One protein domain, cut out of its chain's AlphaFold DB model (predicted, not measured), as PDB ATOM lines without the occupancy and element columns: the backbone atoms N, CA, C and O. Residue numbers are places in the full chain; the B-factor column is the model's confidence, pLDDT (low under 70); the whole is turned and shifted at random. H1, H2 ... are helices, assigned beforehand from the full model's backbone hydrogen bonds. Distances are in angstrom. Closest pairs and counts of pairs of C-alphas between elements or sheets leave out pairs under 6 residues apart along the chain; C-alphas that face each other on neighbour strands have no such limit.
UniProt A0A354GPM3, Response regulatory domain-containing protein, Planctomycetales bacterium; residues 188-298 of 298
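What this domain is: This is residues 188 to 298 of the 298 residues of the protein "Response regulatory domain-containing protein" of Planctomycetales bacterium (UniProt A0A354GPM3). H1, H4 and H5 make a small, somewhat splayed three-helix bundle, with the long H4 in the middle of the domain and H5 folding back along it as a hairpin. H2 crosses H4 on another side, with the short H3 on H2, and the short H6 turns off after H5, across the direction of H4. The printed part has 111 residues with six named helices, H1 to H6 in order, and no named strand; the class is all helix. It is compact, with a radius of gyration of the C-alphas of 12.7 A, and spans 33 by 32 by 22 A.

How they stand to each other: H1, residues 188 to 201, touches residues 254 to 261 alone of H4, residues 254 to 271, at a shallow tilt of 12 degrees, the same way; their closest C-alphas, Ser 191 and Pro 254, are 5.9 A apart. H2, residues 212 to 226, touches H4 at a steep tilt of 53 degrees, closest at C-alphas 222 and 263, 5.5 A. H3, residues 232 to 235, touches H2, closest at C-alphas 232 and 223, 6.5 A, with residues 220 to 224 alone of H2. H4, the hub, forms a helical hairpin with H5, residues 274 to 287, closest at C-alphas 269 and 277, 3.9 A. H6, residues 291 to 296, only just touches H4, with 3 pairs of C-alphas within 8 A, closest at C-alphas 291 and 258, 6.4 A. Every O i to N i+4 pair is within hydrogen-bond range in H1, H2, H4, H5 and H6; H3 is too short for one.

Where its parts are: H1 begins at C-alpha 188 (-13.352, 26.514, 73.811) and is 20.2 A long, H2 21.0 A, H4 26.1 A and H5 20.1 A. H6 ends at C-alpha 296 (-11.270, 37.380, 94.464).

The domain as a whole: The farthest C-alphas, Ala 211 and Gly 297, are 34.5 A apart. The printed part has no cut. The link from H3 to H4, residues 236 to 253, is long. pLDDT is under 70 at residues 188 to 190 and 296 to 298.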
ATOM      1  N   ASN A 188     -12.706  25.784  74.911       55.69
ATOM      2  CA  ASN A 188     -13.352  26.514  73.811       55.69
ATOM      3  C   ASN A 188     -14.819  26.888  74.100       55.69
ATOM      4  O   ASN A 188     -15.281  27.937  73.649       55.69
ATOM      5  N   GLY A 189     -15.558  26.059  74.842       58.75
ATOM      6  CA  GLY A 189     -16.937  26.353  75.243       58.75
ATOM      7  C   GLY A 189     -17.003  27.456  76.299       58.75
ATOM      8  O   GLY A 189     -17.884  28.316  76.250       58.75
ATOM      9  N   LEU A 190     -16.021  27.492  77.202       63.66
ATOM     10  CA  LEU A 190     -15.945  28.484  78.271       63.66
ATOM     11  C   LEU A 190     -15.629  29.890  77.732       63.66
ATOM     12  O   LEU A 190     -16.240  30.865  78.166       63.66
ATOM     13  N   SER A 191     -14.742  30.007  76.738       70.25
ATOM     14  CA  SER A 191     -14.486  31.289  76.060       70.25
ATOM     15  C   SER A 191     -15.721  31.800  75.308       70.25
ATOM     16  O   SER A 191     -16.076  32.970  75.450       70.25
ATOM     17  N   ALA A 192     -16.444  30.935  74.590       79.19
ATOM     18  CA  ALA A 192     -17.685  31.320  73.912       79.19
ATOM     19  C   ALA A 192     -18.782  31.768  74.899       79.19
ATOM     20  O   ALA A 192     -19.429  32.794  74.674       79.19
ATOM     21  N   ALA A 193     -18.952  31.053  76.017       82.31
ATOM     22  CA  ALA A 193     -19.902  31.418  77.069       82.31
ATOM     23  C   ALA A 193     -19.563  32.773  77.713       82.31
ATOM     24  O   ALA A 193     -20.455  33.594  77.921       82.31
ATOM     25  N   ARG A 194     -18.277  33.060  77.960       86.56
ATOM     26  CA  ARG A 194     -17.841  34.365  78.488       86.56
ATOM     27  C   ARG A 194     -18.068  35.507  77.509       86.56
ATOM     28  O   ARG A 194     -18.498  36.573  77.932       86.56
ATOM     29  N   VAL A 195     -17.813  35.300  76.218       88.38
ATOM     30  CA  VAL A 195     -18.083  36.315  75.184       88.38
ATOM     31  C   VAL A 195     -19.582  36.597  75.088       88.38
ATOM     32  O   VAL A 195     -19.988  37.756  75.020       88.38
ATOM     33  N   ALA A 196     -20.415  35.554  75.132       89.25
ATOM     34  CA  ALA A 196     -21.866  35.701  75.156       89.25
ATOM     35  C   ALA A 196     -22.342  36.452  76.412       89.25
ATOM     36  O   ALA A 196     -23.120  37.398  76.289       89.25
ATOM     37  N   GLY A 197     -21.816  36.090  77.588       90.38
ATOM     38  CA  GLY A 197     -22.090  36.763  78.857       90.38
ATOM     39  C   GLY A 197     -21.673  38.232  78.848       90.38
ATOM     40  O   GLY A 197     -22.474  39.106  79.164       90.38
ATOM     41  N   LEU A 198     -20.464  38.537  78.369       91.38
ATOM     42  CA  LEU A 198     -19.987  39.910  78.216       91.38
ATOM     43  C   LEU A 198     -20.918  40.706  77.299       91.38
ATOM     44  O   LEU A 198     -21.409  41.763  77.680       91.38
ATOM     45  N   ASN A 199     -21.229  40.179  76.114       92.81
ATOM     46  CA  ASN A 199     -22.155  40.830  75.190       92.81
ATOM     47  C   ASN A 199     -23.548  41.036  75.811       92.81
ATOM     48  O   ASN A 199     -24.233  42.008  75.489       92.81
ATOM     49  N   GLN A 200     -24.002  40.138  76.683       91.06
ATOM     50  CA  GLN A 200     -25.250  40.294  77.428       91.06
ATOM     51  C   GLN A 200     -25.145  41.420  78.466       91.06
ATOM     52  O   GLN A 200     -26.039  42.264  78.522       91.06
ATOM     53  N   ALA A 201     -24.044  41.498  79.218       89.81
ATOM     54  CA  ALA A 201     -23.773  42.586  80.158       89.81
ATOM     55  C   ALA A 201     -23.660  43.952  79.460       89.81
ATOM     56  O   ALA A 201     -24.170  44.948  79.962       89.81
ATOM     57  N   LEU A 202     -23.089  44.012  78.253       90.12
ATOM     58  CA  LEU A 202     -23.006  45.248  77.461       90.12
ATOM     59  C   LEU A 202     -24.374  45.801  77.035       90.12
ATOM     60  O   LEU A 202     -24.494  46.974  76.686       90.12
ATOM     61  N   ARG A 203     -25.432  44.987  77.112       86.69
ATOM     62  CA  ARG A 203     -26.818  45.419  76.888       86.69
ATOM     63  C   ARG A 203     -27.473  45.973  78.153       86.69
ATOM     64  O   ARG A 203     -28.684  46.172  78.148       86.69
ATOM     65  N   TYR A 204     -26.728  46.224  79.226       83.88
ATOM     66  CA  TYR A 204     -27.288  46.801  80.443       83.88
ATOM     67  C   TYR A 204     -27.858  48.218  80.191       83.88
ATOM     68  O   TYR A 204     -27.284  48.970  79.395       83.88
ATOM     69  N   PRO A 205     -28.968  48.630  80.843       76.81
ATOM     70  CA  PRO A 205     -29.696  49.851  80.476       76.81
ATOM     71  C   PRO A 205     -28.876  51.146  80.459       76.81
ATOM     72  O   PRO A 205     -29.161  52.030  79.654       76.81
ATOM     73  N   CYS A 206     -27.860  51.288  81.319       73.31
ATOM     74  CA  CYS A 206     -27.016  52.486  81.314       73.31
ATOM     75  C   CYS A 206     -26.198  52.617  80.015       73.31
ATOM     76  O   CYS A 206     -26.050  53.726  79.506       73.31
ATOM     77  N   LEU A 207     -25.749  51.495  79.441       79.50
ATOM     78  CA  LEU A 207     -24.970  51.443  78.203       79.50
ATOM     79  C   LEU A 207     -25.838  51.527  76.954       79.50
ATOM     80  O   LEU A 207     -25.416  52.108  75.963       79.50
ATOM     81  N   GLN A 208     -27.082  51.045  77.009       77.75
ATOM     82  CA  GLN A 208     -28.035  51.177  75.896       77.75
ATOM     83  C   GLN A 208     -28.353  52.636  75.532       77.75
ATOM     84  O   GLN A 208     -28.885  52.910  74.459       77.75
ATOM     85  N   ARG A 209     -28.041  53.581  76.427       79.25
ATOM     86  CA  ARG A 209     -28.178  55.021  76.178       79.25
ATOM     87  C   ARG A 209     -27.036  55.586  75.332       79.25
ATOM     88  O   ARG A 209     -27.172  56.695  74.821       79.25
ATOM     89  N   LEU A 210     -25.918  54.869  75.214       84.06
ATOM     90  CA  LEU A 210     -24.798  55.275  74.377       84.06
ATOM     91  C   LEU A 210     -25.136  55.041  72.909       84.06
ATOM     92  O   LEU A 210     -25.650  53.991  72.525       84.06
ATOM     93  N   ALA A 211     -24.794  56.012  72.064       86.88
ATOM     94  CA  ALA A 211     -24.844  55.793  70.629       86.88
ATOM     95  C   ALA A 211     -23.863  54.669  70.238       86.88
ATOM     96  O   ALA A 211     -22.776  54.587  70.821       86.88
ATOM     97  N   PRO A 212     -24.167  53.864  69.203       91.31
ATOM     98  CA  PRO A 212     -23.302  52.756  68.796       91.31
ATOM     99  C   PRO A 212     -21.854  53.166  68.489       91.31
ATOM    100  O   PRO A 212     -20.918  52.439  68.805       91.31
ATOM    101  N   VAL A 213     -21.654  54.366  67.933       90.06
ATOM    102  CA  VAL A 213     -20.314  54.907  67.651       90.06
ATOM    103  C   VAL A 213     -19.499  55.162  68.928       90.06
ATOM    104  O   VAL A 213     -18.295  54.925  68.942       90.06
ATOM    105  N   VAL A 214     -20.154  55.570  70.021       91.38
ATOM    106  CA  VAL A 214     -19.509  55.794  71.324       91.38
ATOM    107  C   VAL A 214     -19.196  54.460  71.991       91.38
ATOM    108  O   VAL A 214     -18.083  54.267  72.471       91.38
ATOM    109  N   MET A 215     -20.139  53.511  71.969       93.69
ATOM    110  CA  MET A 215     -19.911  52.171  72.518       93.69
ATOM    111  C   MET A 215     -18.755  51.452  71.804       93.69
ATOM    112  O   MET A 215     -17.904  50.848  72.457       93.69
ATOM    113  N   ARG A 216     -18.661  51.596  70.475       95.19
ATOM    114  CA  ARG A 216     -17.524  51.104  69.683       95.19
ATOM    115  C   ARG A 216     -16.197  51.702  70.156       95.19
ATOM    116  O   ARG A 216     -15.237  50.953  70.310       95.19
ATOM    117  N   ALA A 217     -16.138  53.011  70.406       93.50
ATOM    118  CA  ALA A 217     -14.925  53.670  70.899       93.50
ATOM    119  C   ALA A 217     -14.521  53.170  72.302       93.50
ATOM    120  O   ALA A 217     -13.342  52.914  72.547       93.50
ATOM    121  N   VAL A 218     -15.492  52.936  73.195       92.06
ATOM    122  CA  VAL A 218     -15.251  52.311  74.511       92.06
ATOM    123  C   VAL A 218     -14.668  50.906  74.350       92.06
ATOM    124  O   VAL A 218     -13.611  50.607  74.897       92.06
ATOM    125  N   LEU A 219     -15.302  50.050  73.543       94.38
ATOM    126  CA  LEU A 219     -14.803  48.693  73.288       94.38
ATOM    127  C   LEU A 219     -13.381  48.714  72.730       94.38
ATOM    128  O   LEU A 219     -12.521  47.972  73.202       94.38
ATOM    129  N   ARG A 220     -13.114  49.600  71.769       93.75
ATOM    130  CA  ARG A 220     -11.786  49.778  71.183       93.75
ATOM    131  C   ARG A 220     -10.749  50.164  72.234       93.75
ATOM    132  O   ARG A 220      -9.689  49.542  72.284       93.75
ATOM    133  N   GLN A 221     -11.041  51.146  73.087       89.69
ATOM    134  CA  GLN A 221     -10.125  51.530  74.161       89.69
ATOM    135  C   GLN A 221      -9.876  50.371  75.136       89.69
ATOM    136  O   GLN A 221      -8.734  50.159  75.540       89.69
ATOM    137  N   ALA A 222     -10.912  49.634  75.550       89.38
ATOM    138  CA  ALA A 222     -10.765  48.499  76.467       89.38
ATOM    139  C   ALA A 222      -9.892  47.398  75.858       89.38
ATOM    140  O   ALA A 222      -8.983  46.881  76.512       89.38
ATOM    141  N   LEU A 223     -10.107  47.101  74.574       90.75
ATOM    142  CA  LEU A 223      -9.301  46.148  73.824       90.75
ATOM    143  C   LEU A 223      -7.837  46.595  73.741       90.75
ATOM    144  O   LEU A 223      -6.958  45.817  74.092       90.75
ATOM    145  N   LEU A 224      -7.565  47.845  73.354       85.25
ATOM    146  CA  LEU A 224      -6.197  48.375  73.242       85.25
ATOM    147  C   LEU A 224      -5.445  48.394  74.579       85.25
ATOM    148  O   LEU A 224      -4.225  48.250  74.600       85.25
ATOM    149  N   ARG A 225      -6.155  48.574  75.701       82.56
ATOM    150  CA  ARG A 225      -5.556  48.516  77.045       82.56
ATOM    151  C   ARG A 225      -5.292  47.092  77.519       82.56
ATOM    152  O   ARG A 225      -4.389  46.888  78.323       82.56
ATOM    153  N   THR A 226      -6.083  46.133  77.047       81.88
ATOM    154  CA  THR A 226      -6.000  44.735  77.486       81.88
ATOM    155  C   THR A 226      -5.041  43.924  76.612       81.88
ATOM    156  O   THR A 226      -4.361  43.028  77.104       81.88
ATOM    157  N   PHE A 227      -4.957  44.244  75.319       82.50
ATOM    158  CA  PHE A 227      -4.290  43.418  74.319       82.50
ATOM    159  C   PHE A 227      -3.265  44.204  73.503       82.50
ATOM    160  O   PHE A 227      -3.567  45.241  72.916       82.50
ATOM    161  N   ALA A 228      -2.068  43.640  73.351       80.81
ATOM    162  CA  ALA A 228      -1.039  44.155  72.449       80.81
ATOM    163  C   ALA A 228      -1.181  43.542  71.041       80.81
ATOM    164  O   ALA A 228      -0.338  42.756  70.607       80.81
ATOM    165  N   ARG A 229      -2.283  43.848  70.338       82.75
ATOM    166  CA  ARG A 229      -2.593  43.289  69.006       82.75
ATOM    167  C   ARG A 229      -3.065  44.350  68.015       82.75
ATOM    168  O   ARG A 229      -3.651  45.355  68.399       82.75
ATOM    169  N   SER A 230      -2.845  44.100  66.727       81.75
ATOM    170  CA  SER A 230      -3.223  45.017  65.641       81.75
ATOM    171  C   SER A 230      -4.598  44.730  65.024       81.75
ATOM    172  O   SER A 230      -5.138  45.581  64.327       81.75
ATOM    173  N   ASP A 231      -5.164  43.541  65.241       88.75
ATOM    174  CA  ASP A 231      -6.422  43.074  64.641       88.75
ATOM    175  C   ASP A 231      -7.671  43.379  65.487       88.75
ATOM    176  O   ASP A 231      -8.775  42.990  65.110       88.75
ATOM    177  N   LEU A 232      -7.519  44.101  66.601       90.81
ATOM    178  CA  LEU A 232      -8.557  44.293  67.623       90.81
ATOM    179  C   LEU A 232      -9.853  44.918  67.099       90.81
ATOM    180  O   LEU A 232     -10.929  44.556  67.560       90.81
ATOM    181  N   GLU A 233      -9.785  45.809  66.105       92.69
ATOM    182  CA  GLU A 233     -10.994  46.409  65.521       92.69
ATOM    183  C   GLU A 233     -11.914  45.353  64.897       92.69
ATOM    184  O   GLU A 233     -13.135  45.485  64.933       92.69
ATOM    185  N   THR A 234     -11.338  44.274  64.359       93.62
ATOM    186  CA  THR A 234     -12.112  43.190  63.741       93.62
ATOM    187  C   THR A 234     -12.898  42.373  64.761       93.62
ATOM    188  O   THR A 234     -13.807  41.646  64.373       93.62
ATOM    189  N   TRP A 235     -12.566  42.491  66.051       93.88
ATOM    190  CA  TRP A 235     -13.255  41.788  67.130       93.88
ATOM    191  C   TRP A 235     -14.529  42.502  67.557       93.88
ATOM    192  O   TRP A 235     -15.350  41.897  68.237       93.88
ATOM    193  N   ILE A 236     -14.709  43.773  67.195       95.19
ATOM    194  CA  ILE A 236     -15.924  44.518  67.514       95.19
ATOM    195  C   ILE A 236     -16.991  44.158  66.480       95.19
ATOM    196  O   ILE A 236     -16.758  44.238  65.271       95.19
ATOM    197  N   ALA A 237     -18.184  43.804  66.953       94.25
ATOM    198  CA  ALA A 237     -19.327  43.507  66.104       94.25
ATOM    199  C   ALA A 237     -19.634  44.669  65.144       94.25
ATOM    200  O   ALA A 237     -19.354  45.840  65.421       94.25
ATOM    201  N   SER A 238     -20.231  44.369  63.989       91.88
ATOM    202  CA  SER A 238     -20.520  45.380  62.961       91.88
ATOM    203  C   SER A 238     -21.440  46.498  63.459       91.88
ATOM    204  O   SER A 238     -21.302  47.642  63.031       91.88
ATOM    205  N   ASP A 239     -22.337  46.194  64.397       90.69
ATOM    206  CA  ASP A 239     -23.211  47.179  65.041       90.69
ATOM    207  C   ASP A 239     -22.480  48.075  66.060       90.69
ATOM    208  O   ASP A 239     -22.987  49.137  66.399       90.69
ATOM    209  N   GLY A 240     -21.272  47.707  66.502       91.81
ATOM    210  CA  GLY A 240     -20.481  48.455  67.482       91.81
ATOM    211  C   GLY A 240     -20.930  48.280  68.934       91.81
ATOM    212  O   GLY A 240     -20.457  49.014  69.797       91.81
ATOM    213  N   LEU A 241     -21.836  47.340  69.216       91.19
ATOM    214  CA  LEU A 241     -22.468  47.184  70.534       91.19
ATOM    215  C   LEU A 241     -21.912  46.012  71.355       91.19
ATOM    216  O   LEU A 241     -22.364  45.769  72.473       91.19
ATOM    217  N   GLY A 242     -20.936  45.280  70.820       93.06
ATOM    218  CA  GLY A 242     -20.304  44.155  71.499       93.06
ATOM    219  C   GLY A 242     -19.168  43.550  70.686       93.06
ATOM    220  O   GLY A 242     -18.673  44.158  69.738       93.06
ATOM    221  N   LEU A 243     -18.762  42.341  71.061       94.06
ATOM    222  CA  LEU A 243     -17.725  41.570  70.385       94.06
ATOM    223  C   LEU A 243     -18.322  40.560  69.397       94.06
ATOM    224  O   LEU A 243     -19.341  39.924  69.678       94.06
ATOM    225  N   ASP A 244     -17.653  40.370  68.266       91.94
ATOM    226  CA  ASP A 244     -17.926  39.313  67.298       91.94
ATOM    227  C   ASP A 244     -17.188  38.029  67.704       91.94
ATOM    228  O   ASP A 244     -15.976  37.889  67.521       91.94
ATOM    229  N   ALA A 245     -17.941  37.065  68.237       87.50
ATOM    230  CA  ALA A 245     -17.403  35.779  68.670       87.50
ATOM    231  C   ALA A 245     -16.694  34.999  67.545       87.50
ATOM    232  O   ALA A 245     -15.770  34.243  67.827       87.50
ATOM    233  N   GLY A 246     -17.090  35.193  66.282       86.81
ATOM    234  CA  GLY A 246     -16.473  34.529  65.130       86.81
ATOM    235  C   GLY A 246     -15.140  35.143  64.698       86.81
ATOM    236  O   GLY A 246     -14.431  34.552  63.882       86.81
ATOM    237  N   ARG A 247     -14.793  36.324  65.220       89.94
ATOM    238  CA  ARG A 247     -13.550  37.051  64.908       89.94
ATOM    239  C   ARG A 247     -12.514  36.978  66.023       89.94
ATOM    240  O   ARG A 247     -11.352  37.299  65.781       89.94
ATOM    241  N   LEU A 248     -12.916  36.546  67.217       87.69
ATOM    242  CA  LEU A 248     -12.001  36.342  68.333       87.69
ATOM    243  C   LEU A 248     -11.047  35.172  68.042       87.69
ATOM    244  O   LEU A 248     -11.461  34.152  67.483       87.69
ATOM    245  N   PRO A 249      -9.762  35.288  68.413       84.00
ATOM    246  CA  PRO A 249      -8.799  34.231  68.171       84.00
ATOM    247  C   PRO A 249      -9.117  33.019  69.059       84.00
ATOM    248  O   PRO A 249      -9.392  33.185  70.247       84.00
ATOM    249  N   PRO A 250      -8.991  31.784  68.545       78.31
ATOM    250  CA  PRO A 250      -9.221  30.579  69.344       78.31
ATOM    251  C   PRO A 250      -8.187  30.402  70.468       78.31
ATOM    252  O   PRO A 250      -8.398  29.616  71.380       78.31
ATOM    253  N   SER A 251      -7.064  31.124  70.408       76.50
ATOM    254  CA  SER A 251      -6.020  31.121  71.434       76.50
ATOM    255  C   SER A 251      -6.317  32.029  72.631       76.50
ATOM    256  O   SER A 251      -5.470  32.121  73.514       76.50
ATOM    257  N   LEU A 252      -7.438  32.758  72.628       79.88
ATOM    258  CA  LEU A 252      -7.779  33.700  73.693       79.88
ATOM    259  C   LEU A 252      -8.048  32.941  74.995       79.88
ATOM    260  O   LEU A 252      -8.996  32.155  75.085       79.88
ATOM    261  N   ASN A 253      -7.208  33.173  75.999       77.62
ATOM    262  CA  ASN A 253      -7.320  32.496  77.280       77.62
ATOM    263  C   ASN A 253      -8.512  33.068  78.080       77.62
ATOM    264  O   ASN A 253      -8.696  34.289  78.113       77.62
ATOM    265  N   PRO A 254      -9.282  32.216  78.786       75.00
ATOM    266  CA  PRO A 254     -10.161  32.591  79.895       75.00
ATOM    267  C   PRO A 254      -9.839  33.884  80.660       75.00
ATOM    268  O   PRO A 254     -10.692  34.765  80.768       75.00
ATOM    269  N   ASN A 255      -8.618  34.009  81.181       77.25
ATOM    270  CA  ASN A 255      -8.212  35.136  82.020       77.25
ATOM    271  C   ASN A 255      -8.120  36.444  81.231       77.25
ATOM    272  O   ASN A 255      -8.444  37.502  81.760       77.25
ATOM    273  N   GLU A 256      -7.737  36.393  79.956       81.69
ATOM    274  CA  GLU A 256      -7.650  37.589  79.116       81.69
ATOM    275  C   GLU A 256      -9.035  38.214  78.875       81.69
ATOM    276  O   GLU A 256      -9.189  39.436  78.902       81.69
ATOM    277  N   MET A 257     -10.073  37.385  78.721       82.62
ATOM    278  CA  MET A 257     -11.464  37.851  78.629       82.62
ATOM    279  C   MET A 257     -11.979  38.464  79.935       82.62
ATOM    280  O   MET A 257     -12.787  39.398  79.922       82.62
ATOM    281  N   LEU A 258     -11.516  37.947  81.070       81.25
ATOM    282  CA  LEU A 258     -11.852  38.487  82.383       81.25
ATOM    283  C   LEU A 258     -11.157  39.838  82.620       81.25
ATOM    284  O   LEU A 258     -11.812  40.784  83.059       81.25
ATOM    285  N   HIS A 259      -9.893  39.987  82.203       80.06
ATOM    286  CA  HIS A 259      -9.200  41.280  82.187       80.06
ATOM    287  C   HIS A 259      -9.908  42.318  81.307       80.06
ATOM    288  O   HIS A 259     -10.085  43.459  81.738       80.06
ATOM    289  N   LEU A 260     -10.377  41.926  80.115       84.81
ATOM    290  CA  LEU A 260     -11.160  42.817  79.252       84.81
ATOM    291  C   LEU A 260     -12.436  43.298  79.956       84.81
ATOM    292  O   LEU A 260     -12.779  44.478  79.893       84.81
ATOM    293  N   SER A 261     -13.120  42.390  80.653       85.88
ATOM    294  CA  SER A 261     -14.354  42.695  81.382       85.88
ATOM    295  C   SER A 261     -14.110  43.709  82.510       85.88
ATOM    296  O   SER A 261     -14.881  44.654  82.663       85.88
ATOM    297  N   VAL A 262     -13.001  43.581  83.251       80.56
ATOM    298  CA  VAL A 262     -12.582  44.577  84.258       80.56
ATOM    299  C   VAL A 262     -12.240  45.918  83.604       80.56
ATOM    300  O   VAL A 262     -12.709  46.959  84.066       80.56
ATOM    301  N   SER A 263     -11.491  45.907  82.497       83.19
ATOM    302  CA  SER A 263     -11.141  47.134  81.768       83.19
ATOM    303  C   SER A 263     -12.384  47.900  81.300       83.19
ATOM    304  O   SER A 263     -12.436  49.127  81.411       83.19
ATOM    305  N   LEU A 264     -13.418  47.188  80.840       88.25
ATOM    306  CA  LEU A 264     -14.694  47.785  80.443       88.25
ATOM    307  C   LEU A 264     -15.434  48.424  81.620       88.25
ATOM    308  O   LEU A 264     -15.898  49.555  81.493       88.25
ATOM    309  N   THR A 265     -15.505  47.749  82.768       84.56
ATOM    310  CA  THR A 265     -16.087  48.305  84.002       84.56
ATOM    311  C   THR A 265     -15.428  49.624  84.392       84.56
ATOM    312  O   THR A 265     -16.117  50.618  84.636       84.56
ATOM    313  N   GLU A 266     -14.094  49.667  84.398       82.12
ATOM    314  CA  GLU A 266     -13.347  50.883  84.725       82.12
ATOM    315  C   GLU A 266     -13.633  52.009  83.728       82.12
ATOM    316  O   GLU A 266     -13.884  53.148  84.130       82.12
ATOM    317  N   GLN A 267     -13.627  51.706  82.429       84.12
ATOM    318  CA  GLN A 267     -13.880  52.706  81.393       84.12
ATOM    319  C   GLN A 267     -15.293  53.260  81.443       84.12
ATOM    320  O   GLN A 267     -15.471  54.470  81.341       84.12
ATOM    321  N   VAL A 268     -16.292  52.406  81.650       85.62
ATOM    322  CA  VAL A 268     -17.683  52.836  81.814       85.62
ATOM    323  C   VAL A 268     -17.828  53.707  83.060       85.62
ATOM    324  O   VAL A 268     -18.489  54.746  83.000       85.62
ATOM    325  N   GLY A 269     -17.136  53.348  84.144       81.88
ATOM    326  CA  GLY A 269     -17.030  54.157  85.356       81.88
ATOM    327  C   GLY A 269     -16.509  55.573  85.087       81.88
ATOM    328  O   GLY A 269     -17.097  56.575  85.504       81.88
ATOM    329  N   ARG A 270     -15.407  55.664  84.335       83.31
ATOM    330  CA  ARG A 270     -14.785  56.941  83.956       83.31
ATOM    331  C   ARG A 270     -15.636  57.736  82.973       83.31
ATOM    332  O   ARG A 270     -15.724  58.956  83.092       83.31
ATOM    333  N   LEU A 271     -16.269  57.067  82.019       83.31
ATOM    334  CA  LEU A 271     -17.045  57.698  80.959       83.31
ATOM    335  C   LEU A 271     -18.363  58.272  81.480       83.31
ATOM    336  O   LEU A 271     -18.685  59.424  81.193       83.31
ATOM    337  N   LEU A 272     -19.112  57.465  82.229       80.88
ATOM    338  CA  LEU A 272     -20.481  57.767  82.632       80.88
ATOM    339  C   LEU A 272     -20.539  58.228  84.085       80.88
ATOM    340  O   LEU A 272     -20.806  59.398  84.345       80.88
ATOM    341  N   SER A 273     -20.281  57.316  85.018       76.06
ATOM    342  CA  SER A 273     -20.206  57.573  86.457       76.06
ATOM    343  C   SER A 273     -19.740  56.314  87.184       76.06
ATOM    344  O   SER A 273     -19.839  55.211  86.639       76.06
ATOM    345  N   VAL A 274     -19.296  56.455  88.435       74.81
ATOM    346  CA  VAL A 274     -18.907  55.313  89.281       74.81
ATOM    347  C   VAL A 274     -20.039  54.285  89.373       74.81
ATOM    348  O   VAL A 274     -19.800  53.092  89.213       74.81
ATOM    349  N   GLU A 275     -21.281  54.744  89.530       76.62
ATOM    350  CA  GLU A 275     -22.466  53.887  89.624       76.62
ATOM    351  C   GLU A 275     -22.717  53.104  88.334       76.62
ATOM    352  O   GLU A 275     -23.126  51.946  88.387       76.62
ATOM    353  N   ALA A 276     -22.463  53.706  87.167       76.88
ATOM    354  CA  ALA A 276     -22.588  53.012  85.891       76.88
ATOM    355  C   ALA A 276     -21.536  51.902  85.743       76.88
ATOM    356  O   ALA A 276     -21.860  50.830  85.233       76.88
ATOM    357  N   GLY A 277     -20.307  52.147  86.214       82.00
ATOM    358  CA  GLY A 277     -19.255  51.132  86.287       82.00
ATOM    359  C   GLY A 277     -19.667  49.967  87.187       82.00
ATOM    360  O   GLY A 277     -19.712  48.829  86.727       82.00
ATOM    361  N   SER A 278     -20.071  50.250  88.429       78.94
ATOM    362  CA  SER A 278     -20.554  49.223  89.366       78.94
ATOM    363  C   SER A 278     -21.718  48.414  88.791       78.94
ATOM    364  O   SER A 278     -21.718  47.190  88.862       78.94
ATOM    365  N   ALA A 279     -22.677  49.074  88.140       77.19
ATOM    366  CA  ALA A 279     -23.816  48.385  87.548       77.19
ATOM    367  C   ALA A 279     -23.415  47.438  86.399       77.19
ATOM    368  O   ALA A 279     -24.012  46.371  86.243       77.19
ATOM    369  N   LEU A 280     -22.394  47.793  85.606       86.00
ATOM    370  CA  LEU A 280     -21.829  46.877  84.615       86.00
ATOM    371  C   LEU A 280     -21.114  45.701  85.289       86.00
ATOM    372  O   LEU A 280     -21.275  44.566  84.847       86.00
ATOM    373  N   GLN A 281     -20.362  45.946  86.363       84.94
ATOM    374  CA  GLN A 281     -19.706  44.885  87.126       84.94
ATOM    375  C   GLN A 281     -20.717  43.858  87.648       84.94
ATOM    376  O   GLN A 281     -20.498  42.657  87.490       84.94
ATOM    377  N   ASP A 282     -21.842  44.313  88.196       82.31
ATOM    378  CA  ASP A 282     -22.918  43.434  88.663       82.31
ATOM    379  C   ASP A 282     -23.505  42.604  87.515       82.31
ATOM    380  O   ASP A 282     -23.726  41.396  87.649       82.31
ATOM    381  N   ALA A 283     -23.712  43.230  86.352       84.50
ATOM    382  CA  ALA A 283     -24.170  42.530  85.158       84.50
ATOM    383  C   ALA A 283     -23.156  41.468  84.694       84.50
ATOM    384  O   ALA A 283     -23.559  40.371  84.305       84.50
ATOM    385  N   LEU A 284     -21.853  41.752  84.776       85.62
ATOM    386  CA  LEU A 284     -20.783  40.804  84.452       85.62
ATOM    387  C   LEU A 284     -20.737  39.640  85.447       85.62
ATOM    388  O   LEU A 284     -20.700  38.494  85.013       85.62
ATOM    389  N   ILE A 285     -20.837  39.895  86.757       83.19
ATOM    390  CA  ILE A 285     -20.939  38.840  87.788       83.19
ATOM    391  C   ILE A 285     -22.136  37.920  87.508       83.19
ATOM    392  O   ILE A 285     -22.062  36.706  87.702       83.19
ATOM    393  N   ALA A 286     -23.250  38.487  87.042       82.62
ATOM    394  CA  ALA A 286     -24.453  37.721  86.745       82.62
ATOM    395  C   ALA A 286     -24.359  36.877  85.462       82.62
ATOM    396  O   ALA A 286     -25.080  35.885  85.358       82.62
ATOM    397  N   THR A 287     -23.519  37.253  84.492       85.75
ATOM    398  CA  THR A 287     -23.571  36.704  83.121       85.75
ATOM    399  C   THR A 287     -22.277  36.059  82.633       85.75
ATOM    400  O   THR A 287     -22.336  35.240  81.718       85.75
ATOM    401  N   VAL A 288     -21.122  36.383  83.222       86.88
ATOM    402  CA  VAL A 288     -19.799  35.910  82.793       86.88
ATOM    403  C   VAL A 288     -19.287  34.830  83.756       86.88
ATOM    404  O   VAL A 288     -18.946  35.139  84.901       86.88
ATOM    405  N   PRO A 289     -19.177  33.564  83.310       83.81
ATOM    406  CA  PRO A 289     -18.667  32.480  84.146       83.81
ATOM    407  C   PRO A 289     -17.240  32.728  84.665       83.81
ATOM    408  O   PRO A 289     -16.341  33.109  83.902       83.81
ATOM    409  N   GLY A 290     -17.017  32.484  85.960       82.06
ATOM    410  CA  GLY A 290     -15.717  32.631  86.626       82.06
ATOM    411  C   GLY A 290     -15.306  34.070  86.974       82.06
ATOM    412  O   GLY A 290     -14.168  34.289  87.389       82.06
ATOM    413  N   PHE A 291     -16.171  35.070  86.752       79.50
ATOM    414  CA  PHE A 291     -15.805  36.479  86.949       79.50
ATOM    415  C   PHE A 291     -15.626  36.860  88.423       79.50
ATOM    416  O   PHE A 291     -14.707  37.606  88.754       79.50
ATOM    417  N   LEU A 292     -16.450  36.320  89.324       77.50
ATOM    418  CA  LEU A 292     -16.345  36.615  90.755       77.50
ATOM    419  C   LEU A 292     -15.088  35.983  91.372       77.50
ATOM    420  O   LEU A 292     -14.383  36.627  92.147       77.50
ATOM    421  N   GLU A 293     -14.774  34.748  90.985       82.69
ATOM    422  CA  GLU A 293     -13.569  34.030  91.401       82.69
ATOM    423  C   GLU A 293     -12.304  34.756  90.937       82.69
ATOM    424  O   GLU A 293     -11.338  34.874  91.690       82.69
ATOM    425  N   PHE A 294     -12.328  35.294  89.717       74.81
ATOM    426  CA  PHE A 294     -11.233  36.083  89.165       74.81
ATOM    427  C   PHE A 294     -10.973  37.369  89.951       74.81
ATOM    428  O   PHE A 294      -9.819  37.676  90.253       74.81
ATOM    429  N   LEU A 295     -12.032  38.091  90.333       70.50
ATOM    430  CA  LEU A 295     -11.910  39.283  91.177       70.50
ATOM    431  C   LEU A 295     -11.368  38.955  92.574       70.50
ATOM    432  O   LEU A 295     -10.618  39.748  93.130       70.50
ATOM    433  N   ALA A 296     -11.730  37.800  93.139       68.56
ATOM    434  CA  ALA A 296     -11.270  37.380  94.464       68.56
ATOM    435  C   ALA A 296      -9.803  36.905  94.492       68.56
ATOM    436  O   ALA A 296      -9.195  36.871  95.562       68.56
ATOM    437  N   GLY A 297      -9.253  36.504  93.343       49.47
ATOM    438  CA  GLY A 297      -7.888  35.985  93.206       49.47
ATOM    439  C   GLY A 297      -6.850  36.969  92.650       49.47
ATOM    440  O   GLY A 297      -5.695  36.565  92.510       49.47
ATOM    441  N   SER A 298      -7.247  38.204  92.313       53.28
ATOM    442  CA  SER A 298      -6.401  39.234  91.674       53.28
ATOM    443  C   SER A 298      -5.952  40.342  92.625       53.28
ATOM    444  O   SER A 298      -6.688  40.642  93.591       53.28
TER     445      SER A 298